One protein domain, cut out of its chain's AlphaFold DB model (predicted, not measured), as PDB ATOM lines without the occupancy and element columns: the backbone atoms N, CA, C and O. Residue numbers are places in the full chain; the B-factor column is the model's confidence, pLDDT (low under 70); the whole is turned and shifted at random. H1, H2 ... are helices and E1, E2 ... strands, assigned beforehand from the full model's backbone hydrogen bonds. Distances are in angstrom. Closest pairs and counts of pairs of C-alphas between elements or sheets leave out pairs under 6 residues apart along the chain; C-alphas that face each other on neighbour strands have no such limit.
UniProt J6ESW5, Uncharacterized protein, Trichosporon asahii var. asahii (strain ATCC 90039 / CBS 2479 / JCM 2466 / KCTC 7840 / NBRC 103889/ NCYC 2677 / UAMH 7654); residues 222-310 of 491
ATOM      1  N   VAL A 222      22.105  11.828 -20.188       86.81
ATOM      2  CA  VAL A 222      22.031  12.559 -18.934       86.81
ATOM      3  C   VAL A 222      23.118  13.616 -18.921       86.81
ATOM      4  O   VAL A 222      24.280  13.318 -19.182       86.81
ATOM      5  N   SER A 223      22.760  14.835 -18.545       86.44
ATOM      6  CA  SER A 223      23.718  15.837 -18.097       86.44
ATOM      7  C   SER A 223      23.624  15.971 -16.575       86.44
ATOM      8  O   SER A 223      22.536  16.127 -16.011       86.44
ATOM      9  N   ILE A 224      24.759  15.835 -15.888       82.06
ATOM     10  CA  ILE A 224      24.808  15.824 -14.422       82.06
ATOM     11  C   ILE A 224      25.042  17.221 -13.838       82.06
ATOM     12  O   ILE A 224      25.710  18.054 -14.442       82.06
ATOM     13  N   ASP A 225      24.474  17.461 -12.653       76.88
ATOM     14  CA  ASP A 225      24.604  18.697 -11.870       76.88
ATOM     15  C   ASP A 225      24.146  19.988 -12.580       76.88
ATOM     16  O   ASP A 225      24.610  21.087 -12.293       76.88
ATOM     17  N   GLN A 226      23.132  19.872 -13.440       78.38
ATOM     18  CA  GLN A 226      22.435  20.970 -14.122       78.38
ATOM     19  C   GLN A 226      21.255  21.540 -13.311       78.38
ATOM     20  O   GLN A 226      20.290  22.076 -13.862       78.38
ATOM     21  N   GLY A 227      21.293  21.418 -11.980       73.38
ATOM     22  CA  GLY A 227      20.228  21.888 -11.081       73.38
ATOM     23  C   GLY A 227      19.907  23.383 -11.217       73.38
ATOM     24  O   GLY A 227      18.773  23.792 -11.000       73.38
ATOM     25  N   SER A 228      20.891  24.193 -11.612       76.88
ATOM     26  CA  SER A 228      20.791  25.653 -11.716       76.88
ATOM     27  C   SER A 228      20.421  26.181 -13.110       76.88
ATOM     28  O   SER A 228      20.194  27.382 -13.252       76.88
ATOM     29  N   VAL A 229      20.359  25.326 -14.136       77.94
ATOM     30  CA  VAL A 229      20.073  25.726 -15.526       77.94
ATOM     31  C   VAL A 229      18.606  25.459 -15.853       77.94
ATOM     32  O   VAL A 229      18.095  24.404 -15.498       77.94
ATOM     33  N   SER A 230      17.919  26.389 -16.523       83.31
ATOM     34  CA  SER A 230      16.502  26.223 -16.896       83.31
ATOM     35  C   SER A 230      16.301  25.138 -17.960       83.31
ATOM     36  O   SER A 230      17.045  25.088 -18.943       83.31
ATOM     37  N   ASP A 231      15.244  24.331 -17.810       85.12
ATOM     38  CA  ASP A 231      14.861  23.283 -18.770       85.12
ATOM     39  C   ASP A 231      14.614  23.843 -20.175       85.12
ATOM     40  O   ASP A 231      14.926  23.179 -21.162       85.12
ATOM     41  N   THR A 232      14.109  25.078 -20.281       86.62
ATOM     42  CA  THR A 232      13.854  25.729 -21.574       86.62
ATOM     43  C   THR A 232      15.134  25.876 -22.391       86.62
ATOM     44  O   THR A 232      15.141  25.518 -23.564       86.62
ATOM     45  N   TYR A 233      16.226  26.332 -21.771       84.06
ATOM     46  CA  TYR A 233      17.502  26.526 -22.465       84.06
ATOM     47  C   TYR A 233      18.142  25.192 -22.855       84.06
ATOM     48  O   TYR A 233      18.589  25.028 -23.986       84.06
ATOM     49  N   LEU A 234      18.104  24.204 -21.956       85.19
ATOM     50  CA  LEU A 234      18.611  22.860 -22.250       85.19
ATOM     51  C   LEU A 234      17.841  22.205 -23.405       85.19
ATOM     52  O   LEU A 234      18.430  21.523 -24.242       85.19
ATOM     53  N   LEU A 235      16.525  22.414 -23.468       89.31
ATOM     54  CA  LEU A 235      15.697  21.870 -24.537       89.31
ATOM     55  C   LEU A 235      15.901  22.600 -25.871       89.31
ATOM     56  O   LEU A 235      15.847  21.958 -26.920       89.31
ATOM     57  N   GLU A 236      16.121  23.916 -25.851       87.12
ATOM     58  CA  GLU A 236      16.489  24.690 -27.043       87.12
ATOM     59  C   GLU A 236      17.808  24.194 -27.642       87.12
ATOM     60  O   GLU A 236      17.848  23.908 -28.841       87.12
ATOM     61  N   ASP A 237      18.831  23.980 -26.810       86.19
ATOM     62  CA  ASP A 237      20.123  23.431 -27.239       86.19
ATOM     63  C   ASP A 237      19.958  22.041 -27.867       86.19
ATOM     64  O   ASP A 237      20.400  21.796 -28.994       86.19
ATOM     65  N   LEU A 238      19.239  21.137 -27.189       90.25
ATOM     66  CA  LEU A 238      18.990  19.794 -27.713       90.25
ATOM     67  C   LEU A 238      18.222  19.826 -29.040       90.25
ATOM     68  O   LEU A 238      18.560  19.084 -29.960       90.25
ATOM     69  N   ARG A 239      17.207  20.688 -29.180       92.38
ATOM     70  CA  ARG A 239      16.460  20.845 -30.440       92.38
ATOM     71  C   ARG A 239      17.345  21.385 -31.557       92.38
ATOM     72  O   ARG A 239      17.238  20.905 -32.686       92.38
ATOM     73  N   GLY A 240      18.220  22.339 -31.243       89.38
ATOM     74  CA  GLY A 240      19.216  22.856 -32.174       89.38
ATOM     75  C   GLY A 240      20.127  21.746 -32.696       89.38
ATOM     76  O   GLY A 240      20.289  21.598 -33.908       89.38
ATOM     77  N   TRP A 241      20.649  20.903 -31.803       92.81
ATOM     78  CA  TRP A 241      21.508  19.779 -32.185       92.81
ATOM     79  C   TRP A 241      20.772  18.683 -32.954       92.81
ATOM     80  O   TRP A 241      21.322  18.146 -33.912       92.81
ATOM     81  N   VAL A 242      19.519  18.387 -32.611       93.06
ATOM     82  CA  VAL A 242      18.681  17.453 -33.381       93.06
ATOM     83  C   VAL A 242      18.458  17.964 -34.803       93.06
ATOM     84  O   VAL A 242      18.625  17.216 -35.766       93.06
ATOM     85  N   ALA A 243      18.116  19.246 -34.956       93.44
ATOM     86  CA  ALA A 243      17.926  19.855 -36.266       93.44
ATOM     87  C   ALA A 243      19.225  19.844 -37.087       93.44
ATOM     88  O   ALA A 243      19.195  19.506 -38.271       93.44
ATOM     89  N   ALA A 244      20.361  20.151 -36.453       90.94
ATOM     90  CA  ALA A 244      21.673  20.099 -37.088       90.94
ATOM     91  C   ALA A 244      22.026  18.680 -37.555       90.94
ATOM     92  O   ALA A 244      22.410  18.500 -38.710       90.94
ATOM     93  N   PHE A 245      21.819  17.670 -36.706       90.19
ATOM     94  CA  PHE A 245      22.044  16.265 -37.047       90.19
ATOM     95  C   PHE A 245      21.195  15.831 -38.248       90.19
ATOM     96  O   PHE A 245      21.708  15.262 -39.213       90.19
ATOM     97  N   ASN A 246      19.904  16.162 -38.237       89.88
ATOM     98  CA  ASN A 246      18.987  15.831 -39.326       89.88
ATOM     99  C   ASN A 246      19.365  16.506 -40.641       89.88
ATOM    100  O   ASN A 246      19.381  15.849 -41.680       89.88
ATOM    101  N   ALA A 247      19.704  17.796 -40.599       93.19
ATOM    102  CA  ALA A 247      20.135  18.536 -41.778       93.19
ATOM    103  C   ALA A 247      21.451  17.981 -42.342       93.19
ATOM    104  O   ALA A 247      21.591  17.833 -43.555       93.19
ATOM    105  N   GLN A 248      22.400  17.642 -41.467       89.19
ATOM    106  CA  GLN A 248      23.709  17.127 -41.855       89.19
ATOM    107  C   GLN A 248      23.630  15.719 -42.459       89.19
ATOM    108  O   GLN A 248      24.372  15.410 -43.390       89.19
ATOM    109  N   HIS A 249      22.744  14.868 -41.940       81.44
ATOM    110  CA  HIS A 249      22.677  13.454 -42.315       81.44
ATOM    111  C   HIS A 249      21.473  13.090 -43.196       81.44
ATOM    112  O   HIS A 249      21.363  11.940 -43.615       81.44
ATOM    113  N   GLY A 250      20.586  14.040 -43.506       81.75
ATOM    114  CA  GLY A 250      19.367  13.792 -44.284       81.75
ATOM    115  C   GLY A 250      18.359  12.884 -43.567       81.75
ATOM    116  O   GLY A 250      17.608  12.166 -44.223       81.75
ATOM    117  N   MET A 251      18.369  12.890 -42.232       82.56
ATOM    118  CA  MET A 251      17.558  12.019 -41.372       82.56
ATOM    119  C   MET A 251      16.384  12.790 -40.745       82.56
ATOM    120  O   MET A 251      16.298  14.012 -40.854       82.56
ATOM    121  N   GLN A 252      15.469  12.078 -40.081       87.62
ATOM    122  CA  GLN A 252      14.339  12.662 -39.341       87.62
ATOM    123  C   GLN A 252      14.307  12.151 -37.894       87.62
ATOM    124  O   GLN A 252      13.328  11.569 -37.433       87.62
ATOM    125  N   GLU A 253      15.413  12.340 -37.183       82.62
ATOM    126  CA  GLU A 253      15.543  12.033 -35.760       82.62
ATOM    127  C   GLU A 253      14.858  13.100 -34.886       82.62
ATOM    128  O   GLU A 253      14.662  14.245 -35.296       82.62
ATOM    129  N   PHE A 254      14.476  12.744 -33.663       88.69
ATOM    130  CA  PHE A 254      13.768  13.621 -32.732       88.69
ATOM    131  C   PHE A 254      14.048  13.237 -31.273       88.69
ATOM    132  O   PHE A 254      14.630  12.194 -30.985       88.69
ATOM    133  N   LEU A 255      13.632  14.078 -30.323       89.31
ATOM    134  CA  LEU A 255      13.607  13.704 -28.905       89.31
ATOM    135  C   LEU A 255      12.270  13.043 -28.592       89.31
ATOM    136  O   LEU A 255      11.213  13.597 -28.898       89.31
ATOM    137  N   LYS A 256      12.312  11.867 -27.978       83.31
ATOM    138  CA  LYS A 256      11.132  11.173 -27.477       83.31
ATOM    139  C   LYS A 256      10.657  11.819 -26.169       83.31
ATOM    140  O   LYS A 256      11.490  12.271 -25.380       83.31
ATOM    141  N   PRO A 257       9.340  11.836 -25.909       82.19
ATOM    142  CA  PRO A 257       8.823  12.193 -24.598       82.19
ATOM    143  C   PRO A 257       9.364  11.257 -23.519       82.19
ATOM    144  O   PRO A 257       9.341  10.038 -23.685       82.19
ATOM    145  N   VAL A 258       9.835  11.831 -22.417       72.44
ATOM    146  CA  VAL A 258      10.356  11.093 -21.259       72.44
ATOM    147  C   VAL A 258       9.274  10.781 -20.226       72.44
ATOM    148  O   VAL A 258       9.501   9.985 -19.321       72.44
ATOM    149  N   ASP A 259       8.091  11.384 -20.358       69.62
ATOM    150  CA  ASP A 259       6.925  11.099 -19.529       69.62
ATOM    151  C   ASP A 259       5.614  11.075 -20.337       69.62
ATOM    152  O   ASP A 259       5.542  11.468 -21.505       69.62
ATOM    153  N   HIS A 260       4.540  10.610 -19.692       60.88
ATOM    154  CA  HIS A 260       3.195  10.559 -20.276       60.88
ATOM    155  C   HIS A 260       2.556  11.943 -20.488       60.88
ATOM    156  O   HIS A 260       1.510  12.033 -21.130       60.88
ATOM    157  N   GLY A 261       3.163  13.010 -19.955       61.78
ATOM    158  CA  GLY A 261       2.739  14.396 -20.143       61.78
ATOM    159  C   GLY A 261       3.252  15.019 -21.443       61.78
ATOM    160  O   GLY A 261       2.841  16.125 -21.785       61.78
ATOM    161  N   GLY A 262       4.114  14.314 -22.184       71.06
ATOM    162  CA  GLY A 262       4.695  14.806 -23.431       71.06
ATOM    163  C   GLY A 262       5.964  15.639 -23.231       71.06
ATOM    164  O   GLY A 262       6.435  16.256 -24.189       71.06
ATOM    165  N   ASN A 263       6.529  15.669 -22.019       81.12
ATOM    166  CA  ASN A 263       7.746  16.425 -21.750       81.12
ATOM    167  C   ASN A 263       8.948  15.738 -22.401       81.12
ATOM    168  O   ASN A 263       9.076  14.519 -22.361       81.12
ATOM    169  N   LEU A 264       9.846  16.522 -23.000       86.12
ATOM    170  CA  LEU A 264      11.054  16.021 -23.676       86.12
ATOM    171  C   LEU A 264      12.277  15.942 -22.745       86.12
ATOM    172  O   LEU A 264      13.304  15.388 -23.129       86.12
ATOM    173  N   LEU A 265      12.160  16.504 -21.538       87.06
ATOM    174  CA  LEU A 265      13.175  16.515 -20.488       87.06
ATOM    175  C   LEU A 265      12.561  16.114 -19.150       87.06
ATOM    176  O   LEU A 265      11.400  16.413 -18.880       87.06
ATOM    177  N   SER A 266      13.362  15.465 -18.310       83.81
ATOM    178  CA  SER A 266      13.003  15.133 -16.930       83.81
ATOM    179  C   SER A 266      14.196  15.344 -16.008       83.81
ATOM    180  O   SER A 266      15.350  15.228 -16.427       83.81
ATOM    181  N   ARG A 267      13.919  15.653 -14.740       80.69
ATOM    182  CA  ARG A 267      14.936  15.827 -13.703       80.69
ATOM    183  C   ARG A 267      14.960  14.636 -12.764       80.69
ATOM    184  O   ARG A 267      13.942  14.219 -12.222       80.69
ATOM    185  N   VAL A 268      16.161  14.130 -12.530       71.56
ATOM    186  CA  VAL A 268      16.450  13.071 -11.570       71.56
ATOM    187  C   VAL A 268      17.244  13.679 -10.416       71.56
ATOM    188  O   VAL A 268      18.306  14.276 -10.610       71.56
ATOM    189  N   HIS A 269      16.715  13.529  -9.197       66.94
ATOM    190  CA  HIS A 269      17.287  14.087  -7.962       66.94
ATOM    191  C   HIS A 269      17.487  15.614  -7.995       66.94
ATOM    192  O   HIS A 269      18.464  16.111  -7.442       66.94
ATOM    193  N   ASP A 270      16.605  16.338  -8.693       66.88
ATOM    194  CA  ASP A 270      16.589  17.805  -8.856       66.88
ATOM    195  C   ASP A 270      17.857  18.432  -9.475       66.88
ATOM    196  O   ASP A 270      17.915  19.641  -9.699       66.88
ATOM    197  N   ARG A 271      18.858  17.615  -9.819       74.62
ATOM    198  CA  ARG A 271      20.180  18.059 -10.277       74.62
ATOM    199  C   ARG A 271      20.650  17.414 -11.578       74.62
ATOM    200  O   ARG A 271      21.448  18.025 -12.272       74.62
ATOM    201  N   HIS A 272      20.190  16.214 -11.928       82.19
ATOM    202  CA  HIS A 272      20.562  15.557 -13.185       82.19
ATOM    203  C   HIS A 272      19.416  15.688 -14.180       82.19
ATOM    204  O   HIS A 272      18.269  15.428 -13.824       82.19
ATOM    205  N   VAL A 273      19.708  16.086 -15.412       85.62
ATOM    206  CA  VAL A 273      18.692  16.268 -16.453       85.62
ATOM    207  C   VAL A 273      18.820  15.134 -17.456       85.62
ATOM    208  O   VAL A 273      19.926  14.796 -17.869       85.62
ATOM    209  N   VAL A 274      17.689  14.536 -17.821       85.88
ATOM    210  CA  VAL A 274      17.594  13.344 -18.667       85.88
ATOM    211  C   VAL A 274      16.788  13.657 -19.921       85.88
ATOM    212  O   VAL A 274      15.737  14.295 -19.843       85.88
ATOM    213  N   ALA A 275      17.267  13.163 -21.061       89.38
ATOM    214  CA  ALA A 275      16.585  13.227 -22.349       89.38
ATOM    215  C   ALA A 275      16.690  11.878 -23.071       89.38
ATOM    216  O   ALA A 275      17.631  11.109 -22.848       89.38
ATOM    217  N   VAL A 276      15.744  11.597 -23.970       85.38
ATOM    218  CA  VAL A 276      15.728  10.350 -24.746       85.38
ATOM    219  C   VAL A 276      15.690  10.662 -26.246       85.38
ATOM    220  O   VAL A 276      14.629  10.908 -26.811       85.38
ATOM    221  N   PRO A 277      16.846  10.683 -26.921       83.06
ATOM    222  CA  PRO A 277      16.944  10.752 -28.374       83.06
ATOM    223  C   PRO A 277      16.306   9.538 -29.067       83.06
ATOM    224  O   PRO A 277      16.321   8.425 -28.537       83.06
ATOM    225  N   SER A 278      15.790   9.727 -30.283       68.44
ATOM    226  CA  SER A 278      15.156   8.669 -31.084       68.44
ATOM    227  C   SER A 278      16.113   7.557 -31.523       68.44
ATOM    228  O   SER A 278      15.657   6.436 -31.756       68.44
ATOM    229  N   SER A 279      17.419   7.834 -31.593       63.34
ATOM    230  CA  SER A 279      18.458   6.871 -31.975       63.34
ATOM    231  C   SER A 279      19.768   7.069 -31.210       63.34
ATOM    232  O   SER A 279      20.049   8.135 -30.659       63.34
ATOM    233  N   VAL A 280      20.598   6.018 -31.190       64.12
ATOM    234  CA  VAL A 280      21.917   6.042 -30.530       64.12
ATOM    235  C   VAL A 280      22.864   6.991 -31.258       64.12
ATOM    236  O   VAL A 280      23.616   7.701 -30.607       64.12
ATOM    237  N   GLY A 281      22.779   7.074 -32.591       62.19
ATOM    238  CA  GLY A 281      23.590   8.010 -33.372       62.19
ATOM    239  C   GLY A 281      23.324   9.467 -32.991       62.19
ATOM    240  O   GLY A 281      24.266  10.238 -32.830       62.19
ATOM    241  N   LEU A 282      22.059   9.826 -32.754       70.94
ATOM    242  CA  LEU A 282      21.706  11.150 -32.247       70.94
ATOM    243  C   LEU A 282      22.172  11.351 -30.793       70.94
ATOM    244  O   LEU A 282      22.670  12.421 -30.456       70.94
ATOM    245  N   ALA A 283      22.052  10.333 -29.938       69.88
ATOM    246  CA  ALA A 283      22.530  10.389 -28.555       69.88
ATOM    247  C   ALA A 283      24.050  10.605 -28.465       69.88
ATOM    248  O   ALA A 283      24.508  11.470 -27.721       69.88
ATOM    249  N   GLU A 284      24.829   9.872 -29.261       70.50
ATOM    250  CA  GLU A 284      26.283  10.025 -29.360       70.50
ATOM    251  C   GLU A 284      26.668  11.377 -29.973       70.50
ATOM    252  O   GLU A 284      27.601  12.024 -29.496       70.50
ATOM    253  N   TYR A 285      25.921  11.842 -30.982       81.25
ATOM    254  CA  TYR A 285      26.117  13.172 -31.552       81.25
ATOM    255  C   TYR A 285      25.917  14.260 -30.497       81.25
ATOM    256  O   TYR A 285      26.797  15.105 -30.346       81.25
ATOM    257  N   ILE A 286      24.821  14.212 -29.733       88.06
ATOM    258  CA  ILE A 286      24.534  15.162 -28.648       88.06
ATOM    259  C   ILE A 286      25.610  15.090 -27.560       88.06
ATOM    260  O   ILE A 286      26.112  16.126 -27.134       88.06
ATOM    261  N   ALA A 287      26.019  13.885 -27.154       80.38
ATOM    262  CA  ALA A 287      27.060  13.700 -26.143       80.38
ATOM    263  C   ALA A 287      28.431  14.264 -26.565       80.38
ATOM    264  O   ALA A 287      29.283  14.548 -25.724       80.38
ATOM    265  N   SER A 288      28.653  14.433 -27.872       78.19
ATOM    266  CA  SER A 288      29.860  15.058 -28.423       78.19
ATOM    267  C   SER A 288      29.773  16.581 -28.566       78.19
ATOM    268  O   SER A 288      30.791  17.216 -28.847       78.19
ATOM    269  N   GLN A 289      28.591  17.181 -28.379       84.62
ATOM    270  CA  GLN A 289      28.429  18.624 -28.529       84.62
ATOM    271  C   GLN A 289      28.982  19.379 -27.315       84.62
ATOM    272  O   GLN A 289      28.776  18.966 -26.168       84.62
ATOM    273  N   PRO A 290      29.666  20.513 -27.536       73.75
ATOM    274  CA  PRO A 290      30.093  21.369 -26.447       73.75
ATOM    275  C   PRO A 290      28.870  22.027 -25.808       73.75
ATOM    276  O   PRO A 290      28.088  22.702 -26.476       73.75
ATOM    277  N   MET A 291      28.724  21.862 -24.497       69.38
ATOM    278  CA  MET A 291      27.734  22.617 -23.739       69.38
ATOM    279  C   MET A 291      28.243  24.024 -23.451       69.38
ATOM    280  O   MET A 291      29.408  24.215 -23.099       69.38
ATOM    281  N   TYR A 292      27.349  25.009 -23.565       63.28
ATOM    282  CA  TYR A 292      27.657  26.396 -23.226       63.28
ATOM    283  C   TYR A 292      27.964  26.563 -21.726       63.28
ATOM    284  O   TYR A 292      28.834  27.349 -21.355       63.28
ATOM    285  N   ALA A 293      27.292  25.791 -20.862       62.31
ATOM    286  CA  ALA A 293      27.525  25.772 -19.420       62.31
ATOM    287  C   ALA A 293      27.255  24.385 -18.802       62.31
ATOM    288  O   ALA A 293      26.321  23.693 -19.194       62.31
ATOM    289  N   GLY A 294      28.052  24.001 -17.798       68.44
ATOM    290  CA  GLY A 294      27.915  22.740 -17.052       68.44
ATOM    291  C   GLY A 294      28.567  21.517 -17.719       68.44
ATOM    292  O   GLY A 294      29.381  21.654 -18.633       68.44
ATOM    293  N   HIS A 295      28.272  20.317 -17.209       76.19
ATOM    294  CA  HIS A 295      28.835  19.063 -17.727       76.19
ATOM    295  C   HIS A 295      28.098  18.609 -18.986       76.19
ATOM    296  O   HIS A 295      26.876  18.702 -19.042       76.19
ATOM    297  N   ALA A 296      28.834  18.098 -19.977       80.12
ATOM    298  CA  ALA A 296      28.257  17.594 -21.221       80.12
ATOM    299  C   ALA A 296      27.219  16.483 -20.977       80.12
ATOM    300  O   ALA A 296      27.211  15.829 -19.931       80.12
ATOM    301  N   TRP A 297      26.348  16.266 -21.961       86.75
ATOM    302  CA  TRP A 297      25.460  15.110 -21.971       86.75
ATOM    303  C   TRP A 297      26.275  13.822 -22.150       86.75
ATOM    304  O   TRP A 297      27.190  13.764 -22.964       86.75
ATOM    305  N   GLU A 298      25.936  12.777 -21.407       83.94
ATOM    306  CA  GLU A 298      26.575  11.461 -21.478       83.94
ATOM    307  C   GLU A 298      25.513  10.362 -21.499       83.94
ATOM    308  O   GLU A 298      24.395  10.554 -21.025       83.94
ATOM    309  N   LEU A 299      25.850   9.184 -22.021       80.81
ATOM    310  CA  LEU A 299      24.940   8.043 -21.976       80.81
ATOM    311  C   LEU A 299      24.724   7.595 -20.522       80.81
ATOM    312  O   LEU A 299      25.665   7.474 -19.735       80.81
ATOM    313  N   ALA A 300      23.467   7.335 -20.158       75.25
ATOM    314  CA  ALA A 300      23.086   7.034 -18.777       75.25
ATOM    315  C   ALA A 300      23.788   5.782 -18.223       75.25
ATOM    316  O   ALA A 300      24.140   5.737 -17.042       75.25
ATOM    317  N   PHE A 301      24.005   4.769 -19.070       65.44
ATOM    318  CA  PHE A 301      24.679   3.537 -18.665       65.44
ATOM    319  C   PHE A 301      26.154   3.779 -18.319       65.44
ATOM    320  O   PHE A 301      26.604   3.292 -17.285       65.44
ATOM    321  N   ASP A 302      26.861   4.607 -19.096       65.75
ATOM    322  CA  ASP A 302      28.249   4.969 -18.806       65.75
ATOM    323  C   ASP A 302      28.329   5.697 -17.464       65.75
ATOM    324  O   ASP A 302      29.116   5.337 -16.592       65.75
ATOM    325  N   LEU A 303      27.464   6.687 -17.241       69.44
ATOM    326  CA  LEU A 303      27.442   7.404 -15.968       69.44
ATOM    327  C   LEU A 303      27.190   6.466 -14.782       69.44
ATOM    328  O   LEU A 303      27.871   6.586 -13.766       69.44
ATOM    329  N   ASN A 304      26.268   5.512 -14.896       66.19
ATOM    330  CA  ASN A 304      25.989   4.550 -13.827       66.19
ATOM    331  C   ASN A 304      27.184   3.630 -13.527       66.19
ATOM    332  O   ASN A 304      27.497   3.409 -12.354       66.19
ATOM    333  N   ASP A 305      27.881   3.144 -14.558       63.12
ATOM    334  CA  ASP A 305      29.079   2.309 -14.403       63.12
ATOM    335  C   ASP A 305      30.191   3.043 -13.641       63.12
ATOM    336  O   ASP A 305      30.904   2.448 -12.824       63.12
ATOM    337  N   PHE A 306      30.266   4.365 -13.811       59.28
ATOM    338  CA  PHE A 306      31.217   5.239 -13.126       59.28
ATOM    339  C   PHE A 306      30.610   6.025 -11.954       59.28
ATOM    340  O   PHE A 306      31.168   7.043 -11.543       59.28
ATOM    341  N   LYS A 307      29.497   5.555 -11.368       65.38
ATOM    342  CA  LYS A 307      28.852   6.148 -10.175       65.38
ATOM    343  C   LYS A 307      28.558   7.651 -10.301       65.38
ATOM    344  O   LYS A 307      28.723   8.399  -9.339       65.38
ATOM    345  N   LEU A 308      28.097   8.068 -11.472       68.19
ATOM    346  CA  LEU A 308      27.733   9.441 -11.827       68.19
ATOM    347  C   LEU A 308      28.898  10.441 -11.766       68.19
ATOM    348  O   LEU A 308      28.679  11.626 -11.542       68.19
ATOM    349  N   VAL A 309      30.137   9.984 -11.971       73.50
ATOM    350  CA  VAL A 309      31.292  10.880 -12.133       73.50
ATOM    351  C   VAL A 309      31.322  11.397 -13.577       73.50
ATOM    352  O   VAL A 309      31.312  10.557 -14.482       73.50
ATOM    353  N   PRO A 310      31.399  12.719 -13.832       72.56
ATOM    354  CA  PRO A 310      31.478  13.250 -15.191       72.56
ATOM    355  C   PRO A 310      32.722  12.750 -15.916       72.56
ATOM    356  O   PRO A 310      33.793  12.626 -15.319       72.56
TER     357      PRO A 310
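This is residues 222 to 310 of the 491 residues of an uncharacterized protein of Trichosporon asahii var. asahii (strain ATCC 90039 / CBS 2479 / JCM 2466 / KCTC 7840 / NBRC 103889/ NCYC 2677 / UAMH 7654) (UniProt J6ESW5). A long helix, H1, lies with its residues 231 to 242 over one face of a small two-stranded hairpin, E1 and E2, and its far end runs on beyond the hairpin. The short helix H2 follows just past the end of E2 and packs on H1, while the small helix H3 is apart from the rest. The printed part has 89 residues, with H1, E1, E2, H2, H3 along it; the order E1 - E2 is antiparallel and the class is mixed, with under half of the residues in named elements. The whole is compact, with a radius of gyration of the C-alphas of 12.5 A and spans of 35 by 28 by 24 A.

Look first at H1, residues 231 to 249, which with residues 238 to 245 alone touches H2, residues 280 to 287. Their closest C-alphas, Trp 241 and Ile 286, are 6.6 A apart, at a steep tilt of 54 degrees, opposite ways. E1, residues 265 to 268, and E2, residues 272 to 277, form a hairpin; N 266 and O 274 are 3.1 A apart, within hydrogen-bond range. H1 and E2 are near each other. Residues 255 to 256 pair with 276 to 277, antiparallel. H3, residues 300 to 305, is only just apart from E2, at 8.4 A. In H1, H2 and H3 every O i to N i+4 pair is within hydrogen-bond range.

Find C-alpha 231 at (14.861, 23.283, -18.770); H1 runs 26.7 A from there. E1 measures 10.1 A, E2 16.3 A and H2 10.2 A. H3, 8.8 A long, ends at C-alpha 305, (29.079, 2.309, -14.403).

The C-alphas farthest apart, Gly 250 and His 269, are 36.4 A apart. The printed part has no cut; the links H1 to E1 and H2 to H3 are long. Mean pLDDT of the printed part is 78.7, with 22 residues under 70, among them 301 to 308.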